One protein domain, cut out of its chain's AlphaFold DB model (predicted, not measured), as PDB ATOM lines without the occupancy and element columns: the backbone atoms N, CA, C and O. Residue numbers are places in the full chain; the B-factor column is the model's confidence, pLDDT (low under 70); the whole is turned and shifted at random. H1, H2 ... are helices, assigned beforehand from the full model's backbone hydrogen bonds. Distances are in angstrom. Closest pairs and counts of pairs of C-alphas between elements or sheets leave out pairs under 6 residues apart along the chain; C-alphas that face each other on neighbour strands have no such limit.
ATOM      1  N   SER A 221     -38.192  40.076   0.204       79.19
ATOM      2  CA  SER A 221     -38.086  41.034  -0.902       79.19
ATOM      3  C   SER A 221     -39.298  41.962  -0.921       79.19
ATOM      4  O   SER A 221     -40.425  41.498  -0.794       79.19
ATOM      5  N   VAL A 222     -39.094  43.261  -1.131       70.69
ATOM      6  CA  VAL A 222     -40.208  44.197  -1.373       70.69
ATOM      7  C   VAL A 222     -40.809  43.971  -2.765       70.69
ATOM      8  O   VAL A 222     -42.011  44.126  -2.959       70.69
ATOM      9  N   GLU A 223     -39.986  43.560  -3.729       68.94
ATOM     10  CA  GLU A 223     -40.428  43.269  -5.088       68.94
ATOM     11  C   GLU A 223     -41.050  41.877  -5.172       68.94
ATOM     12  O   GLU A 223     -40.501  40.891  -4.661       68.94
ATOM     13  N   TYR A 224     -42.197  41.800  -5.846       62.25
ATOM     14  CA  TYR A 224     -42.867  40.542  -6.129       62.25
ATOM     15  C   TYR A 224     -42.028  39.724  -7.111       62.25
ATOM     16  O   TYR A 224     -41.818  40.129  -8.253       62.25
ATOM     17  N   SER A 225     -41.578  38.547  -6.682       61.25
ATOM     18  CA  SER A 225     -40.949  37.568  -7.564       61.25
ATOM     19  C   SER A 225     -41.659  36.232  -7.405       61.25
ATOM     20  O   SER A 225     -42.005  35.829  -6.297       61.25
ATOM     21  N   SER A 226     -41.842  35.498  -8.500       58.91
ATOM     22  CA  SER A 226     -42.459  34.165  -8.472       58.91
ATOM     23  C   SER A 226     -41.592  33.097  -7.785       58.91
ATOM     24  O   SER A 226     -41.997  31.941  -7.712       58.91
ATOM     25  N   GLN A 227     -40.389  33.457  -7.327       58.72
ATOM     26  CA  GLN A 227     -39.391  32.553  -6.748       58.72
ATOM     27  C   GLN A 227     -39.096  32.845  -5.266       58.72
ATOM     28  O   GLN A 227     -38.355  32.090  -4.642       58.72
ATOM     29  N   CYS A 228     -39.653  33.915  -4.684       61.75
ATOM     30  CA  CYS A 228     -39.382  34.314  -3.302       61.75
ATOM     31  C   CYS A 228     -40.622  34.928  -2.641       61.75
ATOM     32  O   CYS A 228     -41.391  35.640  -3.284       61.75
ATOM     33  N   THR A 229     -40.792  34.682  -1.341       68.94
ATOM     34  CA  THR A 229     -41.848  35.301  -0.534       68.94
ATOM     35  C   THR A 229     -41.616  36.808  -0.450       68.94
ATOM     36  O   THR A 229     -40.646  37.264   0.160       68.94
ATOM     37  N   SER A 230     -42.507  37.584  -1.065       78.06
ATOM     38  CA  SER A 230     -42.470  39.040  -0.981       78.06
ATOM     39  C   SER A 230     -42.988  39.534   0.366       78.06
ATOM     40  O   SER A 230     -43.818  38.886   1.008       78.06
ATOM     41  N   TYR A 231     -42.530  40.711   0.776       81.44
ATOM     42  CA  TYR A 231     -43.049  41.409   1.936       81.44
ATOM     43  C   TYR A 231     -44.549  41.680   1.729       81.44
ATOM     44  O   TYR A 231     -44.920  42.311   0.736       81.44
ATOM     45  N   PRO A 232     -45.424  41.189   2.618       84.12
ATOM     46  CA  PRO A 232     -46.857  41.391   2.475       84.12
ATOM     47  C   PRO A 232     -47.211  42.863   2.698       84.12
ATOM     48  O   PRO A 232     -46.883  43.445   3.734       84.12
ATOM     49  N   ASP A 233     -47.891  43.465   1.723       85.06
ATOM     50  CA  ASP A 233     -48.358  44.844   1.824       85.06
ATOM     51  C   ASP A 233     -49.607  44.972   2.719       85.06
ATOM     52  O   ASP A 233     -50.180  43.998   3.218       85.06
ATOM     53  N   VAL A 234     -50.044  46.211   2.954       88.88
ATOM     54  CA  VAL A 234     -51.222  46.492   3.788       88.88
ATOM     55  C   VAL A 234     -52.491  45.848   3.212       88.88
ATOM     56  O   VAL A 234     -53.350  45.394   3.967       88.88
ATOM     57  N   VAL A 235     -52.607  45.775   1.883       90.06
ATOM     58  CA  VAL A 235     -53.785  45.225   1.199       90.06
ATOM     59  C   VAL A 235     -53.856  43.708   1.377       90.06
ATOM     60  O   VAL A 235     -54.948  43.174   1.581       90.06
ATOM     61  N   PHE A 236     -52.712  43.019   1.349       89.44
ATOM     62  CA  PHE A 236     -52.596  41.595   1.646       89.44
ATOM     63  C   PHE A 236     -53.156  41.283   3.034       89.44
ATOM     64  O   PHE A 236     -54.035  40.431   3.164       89.44
ATOM     65  N   TRP A 237     -52.708  42.009   4.065       91.50
ATOM     66  CA  TRP A 237     -53.162  41.771   5.436       91.50
ATOM     67  C   TRP A 237     -54.646  42.085   5.626       91.50
ATOM     68  O   TRP A 237     -55.348  41.311   6.268       91.50
ATOM     69  N   GLN A 238     -55.147  43.167   5.020       93.69
ATOM     70  CA  GLN A 238     -56.568  43.535   5.089       93.69
ATOM     71  C   GLN A 238     -57.499  42.494   4.455       93.69
ATOM     72  O   GLN A 238     -58.632  42.334   4.903       93.69
ATOM     73  N   LYS A 239     -57.044  41.805   3.403       94.38
ATOM     74  CA  LYS A 239     -57.829  40.787   2.686       94.38
ATOM     75  C   LYS A 239     -57.604  39.369   3.208       94.38
ATOM     76  O   LYS A 239     -58.238  38.440   2.707       94.38
ATOM     77  N   SER A 240     -56.696  39.184   4.163       93.19
ATOM     78  CA  SER A 240     -56.380  37.862   4.685       93.19
ATOM     79  C   SER A 240     -57.584  37.278   5.425       93.19
ATOM     80  O   SER A 240     -58.090  37.858   6.380       93.19
ATOM     81  N   VAL A 241     -58.024  36.101   4.978       95.31
ATOM     82  CA  VAL A 241     -59.068  35.284   5.623       95.31
ATOM     83  C   VAL A 241     -58.486  34.007   6.232       95.31
ATOM     84  O   VAL A 241     -59.217  33.059   6.520       95.31
ATOM     85  N   ALA A 242     -57.158  33.952   6.379       94.25
ATOM     86  CA  ALA A 242     -56.487  32.805   6.968       94.25
ATOM     87  C   ALA A 242     -56.991  32.591   8.411       94.25
ATOM     88  O   ALA A 242     -57.063  33.558   9.176       94.25
ATOM     89  N   PRO A 243     -57.357  31.355   8.797       95.38
ATOM     90  CA  PRO A 243     -57.819  31.083  10.150       95.38
ATOM     91  C   PRO A 243     -56.691  31.322  11.158       95.38
ATOM     92  O   PRO A 243     -55.515  31.109  10.861       95.38
ATOM     93  N   LEU A 244     -57.060  31.734  12.370       95.12
ATOM     94  CA  LEU A 244     -56.106  31.858  13.467       95.12
ATOM     95  C   LEU A 244     -55.550  30.478  13.838       95.12
ATOM     96  O   LEU A 244     -56.293  29.499  13.932       95.12
ATOM     97  N   CYS A 245     -54.243  30.414  14.079       94.06
ATOM     98  CA  CYS A 245     -53.594  29.208  14.580       94.06
ATOM     99  C   CYS A 245     -54.005  28.926  16.033       94.06
ATOM    100  O   CYS A 245     -54.347  29.834  16.794       94.06
ATOM    101  N   SER A 246     -53.910  27.662  16.447       93.38
ATOM    102  CA  SER A 246     -54.010  27.298  17.862       93.38
ATOM    103  C   SER A 246     -52.908  27.987  18.666       93.38
ATOM    104  O   SER A 246     -51.748  27.960  18.254       93.38
ATOM    105  N   PHE A 247     -53.243  28.536  19.831       91.31
ATOM    106  CA  PHE A 247     -52.266  29.114  20.752       91.31
ATOM    107  C   PHE A 247     -52.468  28.570  22.167       91.31
ATOM    108  O   PHE A 247     -53.576  28.200  22.560       91.31
ATOM    109  N   LYS A 248     -51.379  28.525  22.934       90.50
ATOM    110  CA  LYS A 248     -51.364  28.155  24.350       90.50
ATOM    111  C   LYS A 248     -50.708  29.289  25.124       90.50
ATOM    112  O   LYS A 248     -49.691  29.817  24.687       90.50
ATOM    113  N   VAL A 249     -51.283  29.641  26.269       91.31
ATOM    114  CA  VAL A 249     -50.709  30.632  27.185       91.31
ATOM    115  C   VAL A 249     -50.270  29.913  28.448       91.31
ATOM    116  O   VAL A 249     -51.069  29.217  29.077       91.31
ATOM    117  N   SER A 250     -49.005  30.088  28.811       88.94
ATOM    118  CA  SER A 250     -48.449  29.623  30.080       88.94
ATOM    119  C   SER A 250     -48.248  30.842  30.988       88.94
ATOM    120  O   SER A 250     -47.555  31.770  30.582       88.94
ATOM    121  N   PRO A 251     -48.842  30.886  32.195       90.00
ATOM    122  CA  PRO A 251     -48.717  32.035  33.101       90.00
ATOM    123  C   PRO A 251     -47.363  32.090  33.834       90.00
ATOM    124  O   PRO A 251     -47.108  33.031  34.580       90.00
ATOM    125  N   SER A 252     -46.519  31.072  33.659       90.00
ATOM    126  CA  SER A 252     -45.218  30.909  34.311       90.00
ATOM    127  C   SER A 252     -44.262  30.113  33.417       90.00
ATOM    128  O   SER A 252     -44.726  29.312  32.602       90.00
ATOM    129  N   GLY A 253     -42.957  30.276  33.645       86.94
ATOM    130  CA  GLY A 253     -41.876  29.692  32.841       86.94
ATOM    131  C   GLY A 253     -41.226  30.726  31.920       86.94
ATOM    132  O   GLY A 253     -41.793  31.795  31.680       86.94
ATOM    133  N   LEU A 254     -40.026  30.412  31.446       88.12
ATOM    134  CA  LEU A 254     -39.281  31.187  30.459       88.12
ATOM    135  C   LEU A 254     -39.417  30.556  29.065       88.12
ATOM    136  O   LEU A 254     -40.035  29.501  28.906       88.12
ATOM    137  N   ILE A 255     -38.894  31.227  28.036       86.75
ATOM    138  CA  ILE A 255     -38.980  30.724  26.655       86.75
ATOM    139  C   ILE A 255     -38.127  29.459  26.516       86.75
ATOM    140  O   ILE A 255     -38.595  28.490  25.933       86.75
ATOM    141  N   GLU A 256     -36.943  29.451  27.125       86.31
ATOM    142  CA  GLU A 256     -35.974  28.351  27.145       86.31
ATOM    143  C   GLU A 256     -36.402  27.144  28.006       86.31
ATOM    144  O   GLU A 256     -35.838  26.061  27.880       86.31
ATOM    145  N   ASP A 257     -37.416  27.297  28.868       86.00
ATOM    146  CA  ASP A 257     -37.942  26.206  29.713       86.00
ATOM    147  C   ASP A 257     -38.902  25.273  28.952       86.00
ATOM    148  O   ASP A 257     -39.445  24.304  29.499       86.00
ATOM    149  N   GLN A 258     -39.204  25.609  27.701       82.31
ATOM    150  CA  GLN A 258     -40.160  24.885  26.888       82.31
ATOM    151  C   GLN A 258     -39.612  23.481  26.528       82.31
ATOM    152  O   GLN A 258     -38.426  23.300  26.280       82.31
ATOM    153  N   GLN A 259     -40.477  22.461  26.511       78.19
ATOM    154  CA  GLN A 259     -40.079  21.049  26.319       78.19
ATOM    155  C   GLN A 259     -40.388  20.479  24.922       78.19
ATOM    156  O   GLN A 259     -40.234  19.282  24.686       78.19
ATOM    157  N   TYR A 260     -40.911  21.301  24.022       80.12
ATOM    158  CA  TYR A 260     -41.264  20.950  22.651       80.12
ATOM    159  C   TYR A 260     -40.136  21.347  21.679       80.12
ATOM    160  O   TYR A 260     -39.306  22.195  21.972       80.12
ATOM    161  N   ASP A 261     -40.121  20.799  20.466       80.81
ATOM    162  CA  ASP A 261     -39.253  21.328  19.404       80.81
ATOM    163  C   ASP A 261     -39.895  22.596  18.811       80.81
ATOM    164  O   ASP A 261     -40.494  22.577  17.732       80.81
ATOM    165  N   ALA A 262     -39.863  23.695  19.570       86.06
ATOM    166  CA  ALA A 262     -40.426  24.985  19.184       86.06
ATOM    167  C   ALA A 262     -39.351  25.939  18.640       86.06
ATOM    168  O   ALA A 262     -38.184  25.881  19.015       86.06
ATOM    169  N   LEU A 263     -39.764  26.864  17.767       88.75
ATOM    170  CA  LEU A 263     -38.934  28.017  17.422       88.75
ATOM    171  C   LEU A 263     -38.987  29.020  18.575       88.75
ATOM    172  O   LEU A 263     -40.022  29.647  18.811       88.75
ATOM    173  N   GLU A 264     -37.871  29.164  19.280       90.81
ATOM    174  CA  GLU A 264     -37.733  30.090  20.400       90.81
ATOM    175  C   GLU A 264     -37.479  31.514  19.901       90.81
ATOM    176  O   GLU A 264     -36.600  31.766  19.076       90.81
ATOM    177  N   ALA A 265     -38.293  32.456  20.377       89.25
ATOM    178  CA  ALA A 265     -38.184  33.852  19.985       89.25
ATOM    179  C   ALA A 265     -37.148  34.582  20.849       89.25
ATOM    180  O   ALA A 265     -37.239  34.594  22.076       89.25
ATOM    181  N   ASP A 266     -36.208  35.255  20.190       86.81
ATOM    182  CA  ASP A 266     -35.319  36.234  20.811       86.81
ATOM    183  C   ASP A 266     -35.902  37.645  20.634       86.81
ATOM    184  O   ASP A 266     -36.197  38.073  19.511       86.81
ATOM    185  N   PHE A 267     -36.073  38.387  21.733       86.06
ATOM    186  CA  PHE A 267     -36.492  39.791  21.691       86.06
ATOM    187  C   PHE A 267     -35.297  40.689  21.350       86.06
ATOM    188  O   PHE A 267     -34.792  41.462  22.169       86.06
ATOM    189  N   ALA A 268     -34.845  40.549  20.105       83.88
ATOM    190  CA  ALA A 268     -33.604  41.110  19.608       83.88
ATOM    191  C   ALA A 268     -33.639  42.636  19.415       83.88
ATOM    192  O   ALA A 268     -34.675  43.259  19.172       83.88
ATOM    193  N   ASN A 269     -32.451  43.236  19.470       86.31
ATOM    194  CA  ASN A 269     -32.200  44.601  19.015       86.31
ATOM    195  C   ASN A 269     -31.894  44.608  17.500       86.31
ATOM    196  O   ASN A 269     -31.517  43.580  16.940       86.31
ATOM    197  N   GLU A 270     -32.015  45.766  16.838       80.62
ATOM    198  CA  GLU A 270     -31.636  45.912  15.421       80.62
ATOM    199  C   GLU A 270     -30.168  45.521  15.153       80.62
ATOM    200  O   GLU A 270     -29.849  45.003  14.081       80.62
ATOM    201  N   TYR A 271     -29.298  45.692  16.153       81.38
ATOM    202  CA  TYR A 271     -27.969  45.095  16.211       81.38
ATOM    203  C   TYR A 271     -28.023  43.840  17.089       81.38
ATOM    204  O   TYR A 271     -28.229  43.932  18.302       81.38
ATOM    205  N   LEU A 272     -27.829  42.663  16.482       80.31
ATOM    206  CA  LEU A 272     -27.862  41.377  17.190       80.31
ATOM    207  C   LEU A 272     -26.915  41.375  18.400       80.31
ATOM    208  O   LEU A 272     -25.803  41.899  18.335       80.31
ATOM    209  N   GLY A 273     -27.381  40.807  19.513       72.06
ATOM    210  CA  GLY A 273     -26.685  40.830  20.804       72.06
ATOM    211  C   GLY A 273     -26.859  42.129  21.603       72.06
ATOM    212  O   GLY A 273     -26.660  42.128  22.817       72.06
ATOM    213  N   GLY A 274     -27.285  43.230  20.972       81.25
ATOM    214  CA  GLY A 274     -27.588  44.500  21.631       81.25
ATOM    215  C   GLY A 274     -26.492  44.949  22.604       81.25
ATOM    216  O   GLY A 274     -25.332  45.122  22.241       81.25
ATOM    217  N   GLY A 275     -26.860  45.123  23.875       78.69
ATOM    218  CA  GLY A 275     -25.942  45.530  24.941       78.69
ATOM    219  C   GLY A 275     -25.163  44.394  25.612       78.69
ATOM    220  O   GLY A 275     -24.688  44.617  26.726       78.69
ATOM    221  N   ALA A 276     -25.066  43.194  25.019       82.06
ATOM    222  CA  ALA A 276     -24.449  42.022  25.655       82.06
ATOM    223  C   ALA A 276     -23.007  42.285  26.114       82.06
ATOM    224  O   ALA A 276     -22.681  42.017  27.271       82.06
ATOM    225  N   LEU A 277     -22.204  42.911  25.247       84.56
ATOM    226  CA  LEU A 277     -20.812  43.308  25.516       84.56
ATOM    227  C   LEU A 277     -20.683  44.648  26.266       84.56
ATOM    228  O   LEU A 277     -19.582  45.146  26.466       84.56
ATOM    229  N   TYR A 278     -21.809  45.238  26.663       83.81
ATOM    230  CA  TYR A 278     -21.902  46.471  27.443       83.81
ATOM    231  C   TYR A 278     -22.740  46.199  28.705       83.81
ATOM    232  O   TYR A 278     -22.684  45.116  29.281       83.81
ATOM    233  N   ASN A 279     -23.541  47.170  29.150       74.00
ATOM    234  CA  ASN A 279     -24.308  47.115  30.400       74.00
ATOM    235  C   ASN A 279     -25.682  46.440  30.286       74.00
ATOM    236  O   ASN A 279     -26.431  46.422  31.260       74.00
ATOM    237  N   GLY A 280     -26.069  45.926  29.117       69.88
ATOM    238  CA  GLY A 280     -27.407  45.356  28.966       69.88
ATOM    239  C   GLY A 280     -27.557  44.053  29.762       69.88
ATOM    240  O   GLY A 280     -26.617  43.275  29.837       69.88
ATOM    241  N   CYS A 281     -28.727  43.782  30.338       65.94
ATOM    242  CA  CYS A 281     -29.001  42.545  31.088       65.94
ATOM    243  C   CYS A 281     -30.478  42.128  30.949       65.94
ATOM    244  O   CYS A 281     -31.166  41.872  31.932       65.94
ATOM    245  N   VAL A 282     -30.989  42.156  29.719       62.25
ATOM    246  CA  VAL A 282     -32.373  41.780  29.374       62.25
ATOM    247  C   VAL A 282     -32.384  40.460  28.594       62.25
ATOM    248  O   VAL A 282     -31.313  39.950  28.282       62.25
ATOM    249  N   GLN A 283     -33.559  39.898  28.293       49.69
ATOM    250  CA  GLN A 283     -33.731  38.519  27.799       49.69
ATOM    251  C   GLN A 283     -32.770  38.100  26.661       49.69
ATOM    252  O   GLN A 283     -32.078  37.099  26.828       49.69
ATOM    253  N   VAL A 284     -32.609  38.907  25.602       47.91
ATOM    254  CA  VAL A 284     -31.627  38.661  24.514       47.91
ATOM    255  C   VAL A 284     -30.203  38.426  25.020       47.91
ATOM    256  O   VAL A 284     -29.443  37.636  24.473       47.91
ATOM    257  N   ILE A 285     -29.808  39.102  26.092       53.22
ATOM    258  CA  ILE A 285     -28.452  39.030  26.630       53.22
ATOM    259  C   ILE A 285     -28.290  37.774  27.472       53.22
ATOM    260  O   ILE A 285     -27.256  37.134  27.374       53.22
ATOM    261  N   VAL A 286     -29.309  37.388  28.242       54.31
ATOM    262  CA  VAL A 286     -29.289  36.137  29.010       54.31
ATOM    263  C   VAL A 286     -29.163  34.945  28.054       54.31
ATOM    264  O   VAL A 286     -28.222  34.170  28.194       54.31
ATOM    265  N   LEU A 287     -29.990  34.859  27.005       50.81
ATOM    266  CA  LEU A 287     -29.884  33.766  26.026       50.81
ATOM    267  C   LEU A 287     -28.499  33.685  25.359       50.81
ATOM    268  O   LEU A 287     -27.971  32.593  25.211       50.81
ATOM    269  N   ASN A 288     -27.876  34.820  25.020       51.12
ATOM    270  CA  ASN A 288     -26.545  34.843  24.392       51.12
ATOM    271  C   ASN A 288     -25.397  34.339  25.289       51.12
ATOM    272  O   ASN A 288     -24.313  34.075  24.778       51.12
ATOM    273  N   PHE A 289     -25.594  34.265  26.609       47.28
ATOM    274  CA  PHE A 289     -24.599  33.712  27.532       47.28
ATOM    275  C   PHE A 289     -24.921  32.262  27.932       47.28
ATOM    276  O   PHE A 289     -23.998  31.507  28.221       47.28
ATOM    277  N   PHE A 290     -26.196  31.855  27.941       40.22
ATOM    278  CA  PHE A 290     -26.618  30.551  28.473       40.22
ATOM    279  C   PHE A 290     -26.935  29.466  27.423       40.22
ATOM    280  O   PHE A 290     -27.003  28.301  27.814       40.22
ATOM    281  N   ASN A 291     -27.078  29.812  26.135       39.84
ATOM    282  CA  ASN A 291     -27.259  28.864  25.017       39.84
ATOM    283  C   ASN A 291     -26.001  28.738  24.148       39.84
ATOM    284  O   ASN A 291     -25.717  27.607  23.688       39.84
TER     285      ASN A 291
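Overview. This is residues 221 to 291 of the 291 residues of an uncharacterized protein of Colocasia esculenta (UniProt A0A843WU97). The model has little regular structure: an open, U-shaped course of mostly loop, with short helix H1 on one side, short helix H2 on the other, and a long link bridging the gap. Residues 234 to 253, of which 234 to 239 belong to H1, and residues 257 to 262 stand free. The printed part has 71 residues with two named helices, H1 then H2, and no named strand; the class is all helix, with only 14 residues in named elements. It is extended, with a radius of gyration of the C-alphas of 17.5 A and spans of 41 by 30 by 21 A.

Along the chain. After residues 221 to 233, H1 runs from Val 234, C-alpha at (-51.222, 46.492, 3.788), to Lys 239, 8.8 A. H2, residues 283 to 290, covers 10.7 A and ends at C-alpha 290, (-26.618, 30.551, 28.473).

Arrangement. H1 and H2 are apart, with no C-alphas within 8 A. In both, every O i to N i+4 pair is within hydrogen-bond range.

Size, cuts and confidence. The C-alphas farthest apart, of Ser 226 and Asn 279, are 44.8 A apart. The link from H1 to H2 is long, 43 residues. The printed part has no cut. pLDDT is under 70 in residues 223 to 229 and 280 to 291.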